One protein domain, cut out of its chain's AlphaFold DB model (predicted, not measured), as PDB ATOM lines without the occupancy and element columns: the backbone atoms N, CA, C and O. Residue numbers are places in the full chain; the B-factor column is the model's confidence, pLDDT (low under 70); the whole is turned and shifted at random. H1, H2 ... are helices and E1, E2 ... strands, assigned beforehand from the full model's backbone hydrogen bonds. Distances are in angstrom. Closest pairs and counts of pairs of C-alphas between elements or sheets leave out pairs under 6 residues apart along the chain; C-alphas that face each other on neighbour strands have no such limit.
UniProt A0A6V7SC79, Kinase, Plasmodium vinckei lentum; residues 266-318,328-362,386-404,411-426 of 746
ATOM      1  N   LEU A 266      10.518  37.159 -10.277       87.25
ATOM      2  CA  LEU A 266       9.970  37.615  -9.013       87.25
ATOM      3  C   LEU A 266      10.310  39.093  -8.791       87.25
ATOM      4  O   LEU A 266      11.391  39.561  -9.148       87.25
ATOM      5  N   TYR A 267       9.398  39.814  -8.149       85.19
ATOM      6  CA  TYR A 267       9.490  41.254  -7.920       85.19
ATOM      7  C   TYR A 267       9.554  41.567  -6.427       85.19
ATOM      8  O   TYR A 267       8.778  41.003  -5.653       85.19
ATOM      9  N   ASN A 268      10.442  42.473  -6.005       82.12
ATOM     10  CA  ASN A 268      10.551  42.859  -4.595       82.12
ATOM     11  C   ASN A 268       9.380  43.759  -4.152       82.12
ATOM     12  O   ASN A 268       9.147  44.826  -4.722       82.12
ATOM     13  N   LEU A 269       8.691  43.361  -3.077       76.00
ATOM     14  CA  LEU A 269       7.557  44.075  -2.470       76.00
ATOM     15  C   LEU A 269       7.986  45.182  -1.481       76.00
ATOM     16  O   LEU A 269       7.204  45.590  -0.618       76.00
ATOM     17  N   ALA A 270       9.234  45.654  -1.549       60.59
ATOM     18  CA  ALA A 270       9.814  46.579  -0.572       60.59
ATOM     19  C   ALA A 270       9.048  47.910  -0.428       60.59
ATOM     20  O   ALA A 270       8.926  48.400   0.694       60.59
ATOM     21  N   GLY A 271       8.492  48.458  -1.517       52.06
ATOM     22  CA  GLY A 271       7.678  49.687  -1.491       52.06
ATOM     23  C   GLY A 271       6.304  49.523  -0.825       52.06
ATOM     24  O   GLY A 271       5.677  50.497  -0.418       52.06
ATOM     25  N   SER A 272       5.866  48.278  -0.654       49.16
ATOM     26  CA  SER A 272       4.471  47.897  -0.373       49.16
ATOM     27  C   SER A 272       4.310  47.291   1.020       49.16
ATOM     28  O   SER A 272       3.227  46.893   1.453       49.16
ATOM     29  N   LYS A 273       5.426  47.188   1.742       47.97
ATOM     30  CA  LYS A 273       5.541  46.449   2.986       47.97
ATOM     31  C   LYS A 273       5.305  47.345   4.197       47.97
ATOM     32  O   LYS A 273       6.205  48.032   4.670       47.97
ATOM     33  N   LEU A 274       4.110  47.242   4.773       36.09
ATOM     34  CA  LEU A 274       3.726  47.987   5.978       36.09
ATOM     35  C   LEU A 274       4.584  47.618   7.210       36.09
ATOM     36  O   LEU A 274       4.888  48.481   8.036       36.09
ATOM     37  N   THR A 275       4.984  46.343   7.364       38.75
ATOM     38  CA  THR A 275       5.786  45.871   8.513       38.75
ATOM     39  C   THR A 275       6.678  44.662   8.175       38.75
ATOM     40  O   THR A 275       6.362  43.870   7.294       38.75
ATOM     41  N   GLY A 276       7.795  44.493   8.903       50.44
ATOM     42  CA  GLY A 276       8.616  43.263   8.924       50.44
ATOM     43  C   GLY A 276      10.022  43.409   8.318       50.44
ATOM     44  O   GLY A 276      10.303  44.373   7.613       50.44
ATOM     45  N   THR A 277      10.931  42.448   8.553       60.53
ATOM     46  CA  THR A 277      12.353  42.552   8.120       60.53
ATOM     47  C   THR A 277      12.795  41.630   6.981       60.53
ATOM     48  O   THR A 277      13.776  41.967   6.336       60.53
ATOM     49  N   SER A 278      12.116  40.513   6.707       71.44
ATOM     50  CA  SER A 278      12.495  39.605   5.604       71.44
ATOM     51  C   SER A 278      12.226  40.222   4.232       71.44
ATOM     52  O   SER A 278      11.184  40.851   4.058       71.44
ATOM     53  N   ILE A 279      13.092  40.012   3.244       79.25
ATOM     54  CA  ILE A 279      12.745  40.321   1.849       79.25
ATOM     55  C   ILE A 279      11.538  39.448   1.455       79.25
ATOM     56  O   ILE A 279      11.462  38.273   1.829       79.25
ATOM     57  N   MET A 280      10.562  40.052   0.784       86.19
ATOM     58  CA  MET A 280       9.347  39.397   0.303       86.19
ATOM     59  C   MET A 280       9.229  39.694  -1.183       86.19
ATOM     60  O   MET A 280       9.221  40.861  -1.571       86.19
ATOM     61  N   LEU A 281       9.149  38.641  -1.988       89.06
ATOM     62  CA  LEU A 281       8.999  38.735  -3.432       89.06
ATOM     63  C   LEU A 281       7.622  38.209  -3.851       89.06
ATOM     64  O   LEU A 281       7.010  37.422  -3.124       89.06
ATOM     65  N   SER A 282       7.156  38.608  -5.029       89.06
ATOM     66  CA  SER A 282       5.911  38.137  -5.647       89.06
ATOM     67  C   SER A 282       6.147  37.720  -7.094       89.06
ATOM     68  O   SER A 282       7.025  38.276  -7.750       89.06
ATOM     69  N   ASP A 283       5.357  36.777  -7.607       87.56
ATOM     70  CA  ASP A 283       5.250  36.521  -9.048       87.56
ATOM     71  C   ASP A 283       4.425  37.615  -9.760       87.56
ATOM     72  O   ASP A 283       3.688  38.354  -9.101       87.56
ATOM     73  N   LYS A 284       4.528  37.711 -11.102       83.00
ATOM     74  CA  LYS A 284       3.781  38.678 -11.952       83.00
ATOM     75  C   LYS A 284       2.262  38.619 -11.706       83.00
ATOM     76  O   LYS A 284       1.605  39.649 -11.667       83.00
ATOM     77  N   ASN A 285       1.739  37.415 -11.461       81.69
ATOM     78  CA  ASN A 285       0.319  37.150 -11.195       81.69
ATOM     79  C   ASN A 285      -0.087  37.344  -9.720       81.69
ATOM     80  O   ASN A 285      -1.246  37.127  -9.369       81.69
ATOM     81  N   GLU A 286       0.869  37.654  -8.842       82.25
ATOM     82  CA  GLU A 286       0.698  37.782  -7.392       82.25
ATOM     83  C   GLU A 286      -0.071  36.611  -6.724       82.25
ATOM     84  O   GLU A 286      -0.765  36.794  -5.716       82.25
ATOM     85  N   LYS A 287       0.039  35.386  -7.271       87.56
ATOM     86  CA  LYS A 287      -0.567  34.151  -6.723       87.56
ATOM     87  C   LYS A 287       0.225  33.679  -5.495       87.56
ATOM     88  O   LYS A 287      -0.359  33.094  -4.568       87.56
ATOM     89  N   TYR A 288       1.530  33.963  -5.453       91.94
ATOM     90  CA  TYR A 288       2.461  33.481  -4.434       91.94
ATOM     91  C   TYR A 288       3.324  34.596  -3.832       91.94
ATOM     92  O   TYR A 288       3.783  35.502  -4.518       91.94
ATOM     93  N   ILE A 289       3.607  34.469  -2.536       92.31
ATOM     94  CA  ILE A 289       4.607  35.269  -1.826       92.31
ATOM     95  C   ILE A 289       5.822  34.386  -1.558       92.31
ATOM     96  O   ILE A 289       5.695  33.322  -0.951       92.31
ATOM     97  N   TYR A 290       6.999  34.853  -1.955       92.69
ATOM     98  CA  TYR A 290       8.282  34.203  -1.712       92.69
ATOM     99  C   TYR A 290       8.997  34.956  -0.588       92.69
ATOM    100  O   TYR A 290       9.532  36.048  -0.788       92.69
ATOM    101  N   LYS A 291       8.960  34.413   0.632       91.31
ATOM    102  CA  LYS A 291       9.564  35.044   1.818       91.31
ATOM    103  C   LYS A 291      10.983  34.511   2.010       91.31
ATOM    104  O   LYS A 291      11.141  33.335   2.333       91.31
ATOM    105  N   ILE A 292      11.998  35.365   1.842       87.69
ATOM    106  CA  ILE A 292      13.407  34.981   2.031       87.69
ATOM    107  C   ILE A 292      13.629  34.495   3.470       87.69
ATOM    108  O   ILE A 292      13.299  35.193   4.439       87.69
ATOM    109  N   ILE A 293      14.208  33.302   3.593       86.19
ATOM    110  CA  ILE A 293      14.607  32.673   4.849       86.19
ATOM    111  C   ILE A 293      15.966  33.265   5.255       86.19
ATOM    112  O   ILE A 293      16.934  33.138   4.504       86.19
ATOM    113  N   PRO A 294      16.094  33.910   6.429       76.88
ATOM    114  CA  PRO A 294      17.399  34.336   6.919       76.88
ATOM    115  C   PRO A 294      18.263  33.109   7.218       76.88
ATOM    116  O   PRO A 294      17.818  32.230   7.952       76.88
ATOM    117  N   PHE A 295      19.503  33.084   6.722       70.69
ATOM    118  CA  PHE A 295      20.422  31.936   6.830       70.69
ATOM    119  C   PHE A 295      20.548  31.353   8.257       70.69
ATOM    120  O   PHE A 295      20.631  30.145   8.435       70.69
ATOM    121  N   PHE A 296      20.467  32.209   9.280       70.81
ATOM    122  CA  PHE A 296      20.554  31.850  10.701       70.81
ATOM    123  C   PHE A 296      19.214  31.665  11.432       70.81
ATOM    124  O   PHE A 296      19.198  31.365  12.623       70.81
ATOM    125  N   LYS A 297      18.072  31.900  10.769       77.31
ATOM    126  CA  LYS A 297      16.731  31.812  11.378       77.31
ATOM    127  C   LYS A 297      15.831  30.874  10.583       77.31
ATOM    128  O   LYS A 297      14.841  31.292   9.985       77.31
ATOM    129  N   ASN A 298      16.161  29.589  10.629       83.12
ATOM    130  CA  ASN A 298      15.390  28.537   9.968       83.12
ATOM    131  C   ASN A 298      14.170  28.028  10.766       83.12
ATOM    132  O   ASN A 298      13.521  27.084  10.320       83.12
ATOM    133  N   GLY A 299      13.818  28.652  11.900       88.94
ATOM    134  CA  GLY A 299      12.640  28.280  12.699       88.94
ATOM    135  C   GLY A 299      11.341  28.310  11.886       88.94
ATOM    136  O   GLY A 299      10.613  27.323  11.858       88.94
ATOM    137  N   GLU A 300      11.117  29.387  11.126       92.44
ATOM    138  CA  GLU A 300       9.924  29.538  10.281       92.44
ATOM    139  C   GLU A 300       9.854  28.481   9.178       92.44
ATOM    140  O   GLU A 300       8.802  27.888   8.954       92.44
ATOM    141  N   SER A 301      10.978  28.207   8.510       92.00
ATOM    142  CA  SER A 301      11.037  27.187   7.465       92.00
ATOM    143  C   SER A 301      10.847  25.778   8.019       92.00
ATOM    144  O   SER A 301      10.078  25.017   7.445       92.00
ATOM    145  N   LYS A 302      11.467  25.446   9.159       92.44
ATOM    146  CA  LYS A 302      11.259  24.159   9.842       92.44
ATOM    147  C   LYS A 302       9.796  23.973  10.230       92.44
ATOM    148  O   LYS A 302       9.217  22.942   9.911       92.44
ATOM    149  N   PHE A 303       9.177  24.989  10.830       95.19
ATOM    150  CA  PHE A 303       7.769  24.943  11.219       95.19
ATOM    151  C   PHE A 303       6.835  24.710  10.021       95.19
ATOM    152  O   PHE A 303       5.992  23.813  10.072       95.19
ATOM    153  N   TYR A 304       7.005  25.453   8.916       95.75
ATOM    154  CA  TYR A 304       6.201  25.227   7.709       95.75
ATOM    155  C   TYR A 304       6.443  23.846   7.089       95.75
ATOM    156  O   TYR A 304       5.470  23.181   6.738       95.75
ATOM    157  N   MET A 305       7.696  23.389   6.976       93.19
ATOM    158  CA  MET A 305       7.997  22.073   6.395       93.19
ATOM    159  C   MET A 305       7.463  20.929   7.256       93.19
ATOM    160  O   MET A 305       6.875  19.996   6.714       93.19
ATOM    161  N   ASN A 306       7.572  21.023   8.583       92.94
ATOM    162  CA  ASN A 306       6.992  20.042   9.496       92.94
ATOM    163  C   ASN A 306       5.460  20.030   9.386       92.94
ATOM    164  O   ASN A 306       4.872  18.959   9.261       92.94
ATOM    165  N   ALA A 307       4.808  21.197   9.307       94.50
ATOM    166  CA  ALA A 307       3.365  21.277   9.082       94.50
ATOM    167  C   ALA A 307       2.927  20.672   7.732       94.50
ATOM    168  O   ALA A 307       1.966  19.899   7.699       94.50
ATOM    169  N   ILE A 308       3.633  20.972   6.630       93.50
ATOM    170  CA  ILE A 308       3.363  20.390   5.301       93.50
ATOM    171  C   ILE A 308       3.562  18.874   5.328       93.50
ATOM    172  O   ILE A 308       2.680  18.139   4.891       93.50
ATOM    173  N   ARG A 309       4.695  18.398   5.858       91.38
ATOM    174  CA  ARG A 309       5.026  16.970   5.949       91.38
ATOM    175  C   ARG A 309       3.960  16.220   6.738       91.38
ATOM    176  O   ARG A 309       3.469  15.202   6.264       91.38
ATOM    177  N   SER A 310       3.543  16.754   7.885       92.19
ATOM    178  CA  SER A 310       2.467  16.174   8.687       92.19
ATOM    179  C   SER A 310       1.119  16.160   7.961       92.19
ATOM    180  O   SER A 310       0.404  15.162   8.012       92.19
ATOM    181  N   TYR A 311       0.771  17.237   7.247       93.56
ATOM    182  CA  TYR A 311      -0.455  17.291   6.448       93.56
ATOM    183  C   TYR A 311      -0.443  16.267   5.305       93.56
ATOM    184  O   TYR A 311      -1.411  15.525   5.146       93.56
ATOM    185  N   ASN A 312       0.660  16.174   4.560       90.75
ATOM    186  CA  ASN A 312       0.822  15.215   3.469       90.75
ATOM    187  C   ASN A 312       0.845  13.763   3.976       90.75
ATOM    188  O   ASN A 312       0.318  12.891   3.300       90.75
ATOM    189  N   GLN A 313       1.381  13.501   5.174       88.81
ATOM    190  CA  GLN A 313       1.378  12.165   5.779       88.81
ATOM    191  C   GLN A 313      -0.039  11.664   6.130       88.81
ATOM    192  O   GLN A 313      -0.270  10.459   6.119       88.81
ATOM    193  N   ILE A 314      -0.987  12.560   6.443       88.94
ATOM    194  CA  ILE A 314      -2.370  12.185   6.808       88.94
ATOM    195  C   ILE A 314      -3.342  12.292   5.624       88.94
ATOM    196  O   ILE A 314      -4.254  11.479   5.502       88.94
ATOM    197  N   TYR A 315      -3.186  13.318   4.783       87.81
ATOM    198  CA  TYR A 315      -4.153  13.689   3.742       87.81
ATOM    199  C   TYR A 315      -3.589  13.624   2.315       87.81
ATOM    200  O   TYR A 315      -4.316  13.905   1.363       87.81
ATOM    201  N   GLY A 316      -2.306  13.299   2.147       80.50
ATOM    202  CA  GLY A 316      -1.686  13.135   0.836       80.50
ATOM    203  C   GLY A 316      -2.074  11.814   0.172       80.50
ATOM    204  O   GLY A 316      -2.307  10.805   0.831       80.50
ATOM    205  N   THR A 317      -2.098  11.811  -1.159       61.19
ATOM    206  CA  THR A 317      -2.307  10.607  -1.981       61.19
ATOM    207  C   THR A 317      -1.085   9.686  -2.029       61.19
ATOM    208  O   THR A 317      -1.210   8.526  -2.414       61.19
ATOM    209  N   PHE A 318       0.086  10.170  -1.606       54.00
ATOM    210  CA  PHE A 318       1.292   9.363  -1.451       54.00
ATOM    211  C   PHE A 318       1.222   8.530  -0.167       54.00
ATOM    212  O   PHE A 318       1.750   8.913   0.879       54.00
ATOM    213  N   ASP A 328       4.673   4.631  17.968       61.72
ATOM    214  CA  ASP A 328       4.647   5.672  18.990       61.72
ATOM    215  C   ASP A 328       3.374   6.518  18.846       61.72
ATOM    216  O   ASP A 328       3.213   7.323  17.919       61.72
ATOM    217  N   GLN A 329       2.454   6.332  19.795       64.44
ATOM    218  CA  GLN A 329       1.206   7.087  19.879       64.44
ATOM    219  C   GLN A 329       1.462   8.603  19.949       64.44
ATOM    220  O   GLN A 329       0.682   9.378  19.386       64.44
ATOM    221  N   ASN A 330       2.579   9.032  20.552       68.19
ATOM    222  CA  ASN A 330       2.953  10.443  20.641       68.19
ATOM    223  C   ASN A 330       3.278  11.016  19.256       68.19
ATOM    224  O   ASN A 330       2.771  12.079  18.899       68.19
ATOM    225  N   TYR A 331       4.046  10.294  18.431       76.44
ATOM    226  CA  TYR A 331       4.377  10.733  17.071       76.44
ATOM    227  C   TYR A 331       3.120  10.908  16.204       76.44
ATOM    228  O   TYR A 331       2.963  11.933  15.536       76.44
ATOM    229  N   SER A 332       2.174   9.964  16.276       79.44
ATOM    230  CA  SER A 332       0.881  10.081  15.583       79.44
ATOM    231  C   SER A 332       0.069  11.294  16.061       79.44
ATOM    232  O   SER A 332      -0.462  12.052  15.242       79.44
ATOM    233  N   PHE A 333       0.010  11.542  17.373       81.81
ATOM    234  CA  PHE A 333      -0.646  12.724  17.937       81.81
ATOM    235  C   PHE A 333      -0.017  14.030  17.423       81.81
ATOM    236  O   PHE A 333      -0.735  14.933  16.990       81.81
ATOM    237  N   TYR A 334       1.314  14.116  17.390       83.81
ATOM    238  CA  TYR A 334       2.043  15.291  16.908       83.81
ATOM    239  C   TYR A 334       1.811  15.580  15.421       83.81
ATOM    240  O   TYR A 334       1.557  16.729  15.048       83.81
ATOM    241  N   VAL A 335       1.830  14.542  14.582       88.38
ATOM    242  CA  VAL A 335       1.542  14.646  13.145       88.38
ATOM    243  C   VAL A 335       0.099  15.121  12.915       88.38
ATOM    244  O   VAL A 335      -0.127  16.068  12.158       88.38
ATOM    245  N   ASN A 336      -0.880  14.578  13.646       89.75
ATOM    246  CA  ASN A 336      -2.264  15.068  13.606       89.75
ATOM    247  C   ASN A 336      -2.384  16.535  14.047       89.75
ATOM    248  O   ASN A 336      -3.084  17.324  13.402       89.75
ATOM    249  N   MET A 337      -1.668  16.919  15.106       90.75
ATOM    250  CA  MET A 337      -1.691  18.276  15.644       90.75
ATOM    251  C   MET A 337      -1.147  19.295  14.633       90.75
ATOM    252  O   MET A 337      -1.777  20.325  14.407       90.75
ATOM    253  N   LEU A 338      -0.023  19.025  13.965       94.19
ATOM    254  CA  LEU A 338       0.526  19.941  12.956       94.19
ATOM    255  C   LEU A 338      -0.322  19.992  11.674       94.19
ATOM    256  O   LEU A 338      -0.573  21.078  11.146       94.19
ATOM    257  N   ALA A 339      -0.842  18.851  11.210       94.56
ATOM    258  CA  ALA A 339      -1.709  18.790  10.031       94.56
ATOM    259  C   ALA A 339      -3.009  19.603  10.191       94.56
ATOM    260  O   ALA A 339      -3.505  20.179   9.215       94.56
ATOM    261  N   PHE A 340      -3.544  19.695  11.414       96.19
ATOM    262  CA  PHE A 340      -4.733  20.491  11.739       96.19
ATOM    263  C   PHE A 340      -4.596  21.961  11.315       96.19
ATOM    264  O   PHE A 340      -5.537  22.523  10.753       96.19
ATOM    265  N   LEU A 341      -3.419  22.577  11.498       97.19
ATOM    266  CA  LEU A 341      -3.184  23.981  11.131       97.19
ATOM    267  C   LEU A 341      -3.379  24.250   9.633       97.19
ATOM    268  O   LEU A 341      -3.891  25.310   9.261       97.19
ATOM    269  N   ILE A 342      -2.981  23.306   8.776       95.81
ATOM    270  CA  ILE A 342      -3.138  23.417   7.320       95.81
ATOM    271  C   ILE A 342      -4.568  23.056   6.909       95.81
ATOM    272  O   ILE A 342      -5.188  23.808   6.153       95.81
ATOM    273  N   LYS A 343      -5.121  21.961   7.449       95.69
ATOM    274  CA  LYS A 343      -6.497  21.504   7.184       95.69
ATOM    275  C   LYS A 343      -7.530  22.593   7.472       95.69
ATOM    276  O   LYS A 343      -8.349  22.918   6.615       95.69
ATOM    277  N   GLU A 344      -7.444  23.199   8.652       96.38
ATOM    278  CA  GLU A 344      -8.349  24.261   9.102       96.38
ATOM    279  C   GLU A 344      -7.993  25.642   8.534       96.38
ATOM    280  O   GLU A 344      -8.648  26.637   8.857       96.38
ATOM    281  N   LYS A 345      -6.972  25.712   7.665       96.50
ATOM    282  CA  LYS A 345      -6.491  26.939   7.020       96.50
ATOM    283  C   LYS A 345      -6.175  28.021   8.068       96.50
ATOM    284  O   LYS A 345      -6.565  29.177   7.926       96.50
ATOM    285  N   LEU A 346      -5.494  27.651   9.152       97.88
ATOM    286  CA  LEU A 346      -5.085  28.584  10.207       97.88
ATOM    287  C   LEU A 346      -3.757  29.274   9.876       97.88
ATOM    288  O   LEU A 346      -3.569  30.422  10.267       97.88
ATOM    289  N   ILE A 347      -2.881  28.628   9.101       97.56
ATOM    290  CA  ILE A 347      -1.616  29.192   8.597       97.56
ATOM    291  C   ILE A 347      -1.635  29.317   7.058       97.56
ATOM    292  O   ILE A 347      -2.460  28.667   6.404       97.56
ATOM    293  N   PRO A 348      -0.802  30.177   6.439       95.81
ATOM    294  CA  PRO A 348      -0.659  30.225   4.985       95.81
ATOM    295  C   PRO A 348      -0.310  28.845   4.424       95.81
ATOM    296  O   PRO A 348       0.506  28.130   5.003       95.81
ATOM    297  N   LYS A 349      -0.885  28.475   3.271       93.25
ATOM    298  CA  LYS A 349      -0.450  27.261   2.570       93.25
ATOM    299  C   LYS A 349       0.953  27.510   2.020       93.25
ATOM    300  O   LYS A 349       1.103  28.227   1.033       93.25
ATOM    301  N   CYS A 350       1.957  26.936   2.670       94.56
ATOM    302  CA  CYS A 350       3.280  26.780   2.089       94.56
ATOM    303  C   CYS A 350       3.232  25.643   1.058       94.56
ATOM    304  O   CYS A 350       2.489  24.675   1.235       94.56
ATOM    305  N   TYR A 351       3.973  25.800  -0.034       91.25
ATOM    306  CA  TYR A 351       4.132  24.778  -1.066       91.25
ATOM    307  C   TYR A 351       5.514  24.141  -0.994       91.25
ATOM    308  O   TYR A 351       5.600  22.922  -1.054       91.25
ATOM    309  N   ASP A 352       6.564  24.958  -0.859       90.38
ATOM    310  CA  ASP A 352       7.950  24.493  -0.913       90.38
ATOM    311  C   ASP A 352       8.940  25.543  -0.365       90.38
ATOM    312  O   ASP A 352       8.570  26.708  -0.152       90.38
ATOM    313  N   ILE A 353      10.204  25.147  -0.197       91.19
ATOM    314  CA  ILE A 353      11.361  26.035  -0.047       91.19
ATOM    315  C   ILE A 353      12.112  26.061  -1.379       91.19
ATOM    316  O   ILE A 353      12.785  25.100  -1.735       91.19
ATOM    317  N   VAL A 354      12.041  27.183  -2.094       91.00
ATOM    318  CA  VAL A 354      12.684  27.335  -3.407       91.00
ATOM    319  C   VAL A 354      13.969  28.168  -3.322       91.00
ATOM    320  O   VAL A 354      14.010  29.151  -2.570       91.00
ATOM    321  N   PRO A 355      15.015  27.827  -4.091       89.75
ATOM    322  CA  PRO A 355      16.175  28.689  -4.270       89.75
ATOM    323  C   PRO A 355      15.842  29.885  -5.174       89.75
ATOM    324  O   PRO A 355      15.189  29.747  -6.209       89.75
ATOM    325  N   VAL A 356      16.295  31.076  -4.786       87.75
ATOM    326  CA  VAL A 356      16.096  32.331  -5.521       87.75
ATOM    327  C   VAL A 356      17.360  33.185  -5.510       87.75
ATOM    328  O   VAL A 356      18.128  33.161  -4.549       87.75
ATOM    329  N   TYR A 357      17.556  33.989  -6.551       84.75
ATOM    330  CA  TYR A 357      18.681  34.918  -6.658       84.75
ATOM    331  C   TYR A 357      18.239  36.280  -7.204       84.75
ATOM    332  O   TYR A 357      17.252  36.398  -7.934       84.75
ATOM    333  N   GLN A 358      18.974  37.323  -6.823       82.38
ATOM    334  CA  GLN A 358      18.775  38.692  -7.297       82.38
ATOM    335  C   GLN A 358      19.464  38.862  -8.659       82.38
ATOM    336  O   GLN A 358      20.654  38.571  -8.790       82.38
ATOM    337  N   CYS A 359      18.737  39.347  -9.665       79.62
ATOM    338  CA  CYS A 359      19.311  39.651 -10.975       79.62
ATOM    339  C   CYS A 359      20.146  40.937 -10.899       79.62
ATOM    340  O   CYS A 359      19.788  41.874 -10.183       79.62
ATOM    341  N   ARG A 360      21.244  41.017 -11.661       68.19
ATOM    342  CA  ARG A 360      21.934  42.296 -11.885       68.19
ATOM    343  C   ARG A 360      21.286  43.014 -13.063       68.19
ATOM    344  O   ARG A 360      21.115  42.419 -14.122       68.19
ATOM    345  N   GLU A 361      21.021  44.306 -12.910       57.16
ATOM    346  CA  GLU A 361      20.994  45.199 -14.066       57.16
ATOM    347  C   GLU A 361      22.443  45.374 -14.533       57.16
ATOM    348  O   GLU A 361      23.264  45.974 -13.833       57.16
ATOM    349  N   ASN A 362      22.778  44.828 -15.703       43.88
ATOM    350  CA  ASN A 362      24.025  45.184 -16.361       43.88
ATOM    351  C   ASN A 362      23.894  46.631 -16.836       43.88
ATOM    352  O   ASN A 362      23.223  46.907 -17.830       43.88
ATOM    353  N   ILE A 386       1.536  46.338  -9.694       50.28
ATOM    354  CA  ILE A 386       1.285  47.730  -9.238       50.28
ATOM    355  C   ILE A 386       2.184  48.169  -8.062       50.28
ATOM    356  O   ILE A 386       2.387  49.351  -7.807       50.28
ATOM    357  N   LEU A 387       2.716  47.196  -7.325       47.91
ATOM    358  CA  LEU A 387       3.374  47.326  -6.028       47.91
ATOM    359  C   LEU A 387       4.813  46.770  -6.026       47.91
ATOM    360  O   LEU A 387       5.363  46.443  -4.968       47.91
ATOM    361  N   SER A 388       5.422  46.647  -7.209       49.72
ATOM    362  CA  SER A 388       6.811  46.220  -7.397       49.72
ATOM    363  C   SER A 388       7.785  47.389  -7.538       49.72
ATOM    364  O   SER A 388       7.504  48.386  -8.197       49.72
ATOM    365  N   ASN A 389       8.981  47.244  -6.962       52.03
ATOM    366  CA  ASN A 389      10.095  48.127  -7.301       52.03
ATOM    367  C   ASN A 389      10.721  47.625  -8.615       52.03
ATOM    368  O   ASN A 389      11.456  46.637  -8.606       52.03
ATOM    369  N   VAL A 390      10.379  48.256  -9.744       53.62
ATOM    370  CA  VAL A 390      10.628  47.738 -11.111       53.62
ATOM    371  C   VAL A 390      12.117  47.456 -11.402       53.62
ATOM    372  O   VAL A 390      12.430  46.554 -12.179       53.62
ATOM    373  N   SER A 391      13.024  48.168 -10.725       57.91
ATOM    374  CA  SER A 391      14.487  48.021 -10.825       57.91
ATOM    375  C   SER A 391      15.085  46.826 -10.068       57.91
ATOM    376  O   SER A 391      16.284  46.575 -10.164       57.91
ATOM    377  N   GLU A 392      14.298  46.071  -9.290       72.56
ATOM    378  CA  GLU A 392      14.812  44.935  -8.517       72.56
ATOM    379  C   GLU A 392      14.109  43.618  -8.867       72.56
ATOM    380  O   GLU A 392      13.186  43.153  -8.187       72.56
ATOM    381  N   LYS A 393      14.602  42.993  -9.941       81.06
ATOM    382  CA  LYS A 393      14.161  41.680 -10.420       81.06
ATOM    383  C   LYS A 393      14.927  40.549  -9.729       81.06
ATOM    384  O   LYS A 393      16.141  40.604  -9.540       81.06
ATOM    385  N   TRP A 394      14.204  39.495  -9.389       86.94
ATOM    386  CA  TRP A 394      14.704  38.252  -8.810       86.94
ATOM    387  C   TRP A 394      14.248  37.076  -9.685       86.94
ATOM    388  O   TRP A 394      13.303  37.208 -10.460       86.94
ATOM    389  N   LYS A 395      14.892  35.914  -9.570       87.00
ATOM    390  CA  LYS A 395      14.515  34.687 -10.292       87.00
ATOM    391  C   LYS A 395      14.533  33.478  -9.365       87.00
ATOM    392  O   LYS A 395      15.313  33.439  -8.413       87.00
ATOM    393  N   ILE A 396      13.681  32.497  -9.657       86.75
ATOM    394  CA  ILE A 396      13.766  31.149  -9.078       86.75
ATOM    395  C   ILE A 396      14.852  30.374  -9.829       86.75
ATOM    396  O   ILE A 396      14.845  30.353 -11.058       86.75
ATOM    397  N   PHE A 397      15.766  29.741  -9.097       81.94
ATOM    398  CA  PHE A 397      16.758  28.833  -9.670       81.94
ATOM    399  C   PHE A 397      16.110  27.464  -9.923       81.94
ATOM    400  O   PHE A 397      15.434  26.931  -9.044       81.94
ATOM    401  N   MET A 398      16.288  26.910 -11.124       73.56
ATOM    402  CA  MET A 398      15.713  25.625 -11.534       73.56
ATOM    403  C   MET A 398      16.840  24.694 -11.986       73.56
ATOM    404  O   MET A 398      17.542  25.015 -12.942       73.56
ATOM    405  N   ASP A 399      16.979  23.521 -11.360       54.84
ATOM    406  CA  ASP A 399      18.092  22.587 -11.622       54.84
ATOM    407  C   ASP A 399      18.211  22.155 -13.102       54.84
ATOM    408  O   ASP A 399      19.298  21.835 -13.583       54.84
ATOM    409  N   ASN A 400      17.115  22.226 -13.867       49.81
ATOM    410  CA  ASN A 400      17.092  21.941 -15.305       49.81
ATOM    411  C   ASN A 400      17.957  22.894 -16.160       49.81
ATOM    412  O   ASN A 400      18.259  22.552 -17.305       49.81
ATOM    413  N   GLU A 401      18.374  24.061 -15.651       48.81
ATOM    414  CA  GLU A 401      19.319  24.945 -16.359       48.81
ATOM    415  C   GLU A 401      20.756  24.384 -16.362       48.81
ATOM    416  O   GLU A 401      21.515  24.658 -17.293       48.81
ATOM    417  N   ILE A 402      21.111  23.531 -15.391       46.56
ATOM    418  CA  ILE A 402      22.434  22.886 -15.295       46.56
ATOM    419  C   ILE A 402      22.597  21.828 -16.399       46.56
ATOM    420  O   ILE A 402      23.603  21.802 -17.105       46.56
ATOM    421  N   MET A 403      21.569  20.997 -16.609       39.16
ATOM    422  CA  MET A 403      21.574  19.864 -17.553       39.16
ATOM    423  C   MET A 403      21.676  20.253 -19.039       39.16
ATOM    424  O   MET A 403      21.902  19.389 -19.880       39.16
ATOM    425  N   LYS A 404      21.503  21.534 -19.397       41.91
ATOM    426  CA  LYS A 404      21.646  22.012 -20.787       41.91
ATOM    427  C   LYS A 404      22.991  22.681 -21.086       41.91
ATOM    428  O   LYS A 404      23.272  22.938 -22.250       41.91
ATOM    429  N   ASP A 411      29.258  30.576 -12.552       45.84
ATOM    430  CA  ASP A 411      30.295  31.400 -11.946       45.84
ATOM    431  C   ASP A 411      30.116  31.404 -10.421       45.84
ATOM    432  O   ASP A 411      29.019  31.596  -9.887       45.84
ATOM    433  N   SER A 412      31.213  31.176  -9.701       49.72
ATOM    434  CA  SER A 412      31.243  31.084  -8.238       49.72
ATOM    435  C   SER A 412      30.601  32.302  -7.549       49.72
ATOM    436  O   SER A 412      30.009  32.183  -6.472       49.72
ATOM    437  N   GLY A 413      30.643  33.468  -8.209       51.84
ATOM    438  CA  GLY A 413      30.002  34.705  -7.767       51.84
ATOM    439  C   GLY A 413      28.467  34.740  -7.862       51.84
ATOM    440  O   GLY A 413      27.862  35.630  -7.254       51.84
ATOM    441  N   GLU A 414      27.833  33.813  -8.587       50.25
ATOM    442  CA  GLU A 414      26.371  33.638  -8.625       50.25
ATOM    443  C   GLU A 414      25.888  32.703  -7.510       50.25
ATOM    444  O   GLU A 414      24.950  33.053  -6.790       50.25
ATOM    445  N   MET A 415      26.583  31.582  -7.267       50.84
ATOM    446  CA  MET A 415      26.267  30.690  -6.138       50.84
ATOM    447  C   MET A 415      26.336  31.413  -4.784       50.84
ATOM    448  O   MET A 415      25.468  31.209  -3.936       50.84
ATOM    449  N   GLY A 416      27.292  32.334  -4.606       54.59
ATOM    450  CA  GLY A 416      27.404  33.180  -3.406       54.59
ATOM    451  C   GLY A 416      26.245  34.171  -3.176       54.59
ATOM    452  O   GLY A 416      26.272  34.927  -2.204       54.59
ATOM    453  N   ARG A 417      25.238  34.203  -4.063       65.38
ATOM    454  CA  ARG A 417      24.046  35.073  -3.998       65.38
ATOM    455  C   ARG A 417      22.731  34.295  -3.940       65.38
ATOM    456  O   ARG A 417      21.663  34.909  -3.966       65.38
ATOM    457  N   MET A 418      22.788  32.963  -3.887       79.38
ATOM    458  CA  MET A 418      21.589  32.138  -3.823       79.38
ATOM    459  C   MET A 418      20.999  32.159  -2.409       79.38
ATOM    460  O   MET A 418      21.638  31.775  -1.428       79.38
ATOM    461  N   HIS A 419      19.748  32.590  -2.311       84.56
ATOM    462  CA  HIS A 419      18.960  32.605  -1.089       84.56
ATOM    463  C   HIS A 419      17.872  31.531  -1.151       84.56
ATOM    464  O   HIS A 419      17.438  31.131  -2.225       84.56
ATOM    465  N   LEU A 420      17.388  31.082   0.005       88.19
ATOM    466  CA  LEU A 420      16.230  30.192   0.084       88.19
ATOM    467  C   LEU A 420      14.980  30.996   0.444       88.19
ATOM    468  O   LEU A 420      15.037  31.897   1.283       88.19
ATOM    469  N   ALA A 421      13.846  30.662  -0.166       91.62
ATOM    470  CA  ALA A 421      12.579  31.355   0.023       91.62
ATOM    471  C   ALA A 421      11.430  30.377   0.284       91.62
ATOM    472  O   ALA A 421      11.266  29.391  -0.427       91.62
ATOM    473  N   LEU A 422      10.580  30.688   1.262       93.56
ATOM    474  CA  LEU A 422       9.311  29.983   1.452       93.56
ATOM    475  C   LEU A 422       8.312  30.425   0.382       93.56
ATOM    476  O   LEU A 422       7.940  31.600   0.357       93.56
ATOM    477  N   LYS A 423       7.849  29.489  -0.455       94.69
ATOM    478  CA  LYS A 423       6.783  29.703  -1.444       94.69
ATOM    479  C   LYS A 423       5.419  29.555  -0.766       94.69
ATOM    480  O   LYS A 423       4.903  28.448  -0.598       94.69
ATOM    481  N   LEU A 424       4.831  30.677  -0.362       94.75
ATOM    482  CA  LEU A 424       3.546  30.752   0.340       94.75
ATOM    483  C   LEU A 424       2.419  31.167  -0.615       94.75
ATOM    484  O   LEU A 424       2.607  32.031  -1.470       94.75
ATOM    485  N   LYS A 425       1.209  30.624  -0.445       93.06
ATOM    486  CA  LYS A 425       0.008  31.167  -1.101       93.06
ATOM    487  C   LYS A 425      -0.267  32.576  -0.580       93.06
ATOM    488  O   LYS A 425      -0.372  32.756   0.637       93.06
ATOM    489  N   ARG A 426      -0.474  33.550  -1.470       91.06
ATOM    490  CA  ARG A 426      -0.952  34.876  -1.057       91.06
ATOM    491  C   ARG A 426      -2.354  34.760  -0.444       91.06
ATOM    492  O   ARG A 426      -3.249  34.117  -0.995       91.06
TER     493      ARG A 426
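AT A GLANCE: This is residues 266 to 318, 328 to 362, 386 to 404 and 411 to 426 of the 746 residues of the protein "Kinase" of Plasmodium vinckei lentum (UniProt A0A6V7SC79). A small closed barrel of six short strands forms one part of the domain, and two helices, H1 and H2, crossed nearly at right angles, make a head to one side of it. H1 packs on the outside of the barrel over E4 and E6, while H2 packs on H1 farther out; the short helix H3 lies off another part of the barrel. Round the ring run E1, E2, E3, E6, E4, E5 and back to E1, all antiparallel. The printed part has 123 residues with three named helices and six named strands, in the order E1 E2 E3 H1 H2 E4 E5 H3 E6, a mixed class of helices and strands. It is only just loose, close to compact, with a radius of gyration of the C-alphas of 16.8 A and spans of 57 by 38 by 28 A.

IN THESE COORDINATES: The barrel's strands are E1, residues 266 to 268, from C-alpha 266 at (9.970, 37.615, -9.013); E2, 280 to 283; E3, 288 to 292; E4, 350 to 358, 21.7 A long; E5, 393 to 396; and E6, 419 to 425, 19.0 A long, ending with C-alpha 425 at (0.008, 31.167, -1.101). E4 bends by 60 degrees at residue 353. H1, residues 299 to 315, is 24.0 A long and begins with C-alpha 299 at (12.640, 28.280, 12.699). H2, residues 329 to 343, is 20.7 A long, and H3 is residues 412 to 415.

HOW THE PARTS SIT: E1, E2 and E3 form a meander, each strand the antiparallel neighbour of the one before, in two hairpins; N 267 and O 282 are 2.9 A apart, and N 290 and O 281 2.8 A. E3 pairs with E6 through N 289 and O 424, 2.8 A. The pairing of E4 is staggered: residues 350 to 356 pair with E6, with N 421 and O 354 at 2.8 A, and residues 356 to 358 with E5, with N 395 and O 357 at 2.9 A. The barrel is closed by the antiparallel neighbours E5 and E1, with N 266 and O 394 within hydrogen-bond range at 2.8 A. H1 is on the barrel, outside it, at a height over the sheet of 8.7 A; on the local plane it runs along the strands, at 20 degrees to E4. The closest C-alphas of H1 and E4 are those of Tyr 304 and Cys 350, 6.5 A apart. H2 touches H1, about perpendicular at 81 degrees, with the C-alphas of Tyr 311 and Ala 339 closest, 4.1 A. H2 and H3 are not on the barrel. Every O i to N i+4 pair is within hydrogen-bond range in H1, 9 of 11 are in H2, and H3 is too short for such a pair.

THE WHOLE: The C-alphas of Gln 329 and Asn 362, the two farthest apart, are 57.3 A apart. The printed part has three cuts: C-alphas 318 and 328 are 21.0 A apart across the first, C-alphas 362 and 386 are 24.0 A apart across the second, and C-alphas 404 and 411 are 15.5 A apart across the third. Of the links printed whole, E1 to E2 is long. The mean pLDDT of the printed part is 77.8; 35 residues are under 70, among them 270 to 277, 386 to 391, 399 to 404 and 411 to 417.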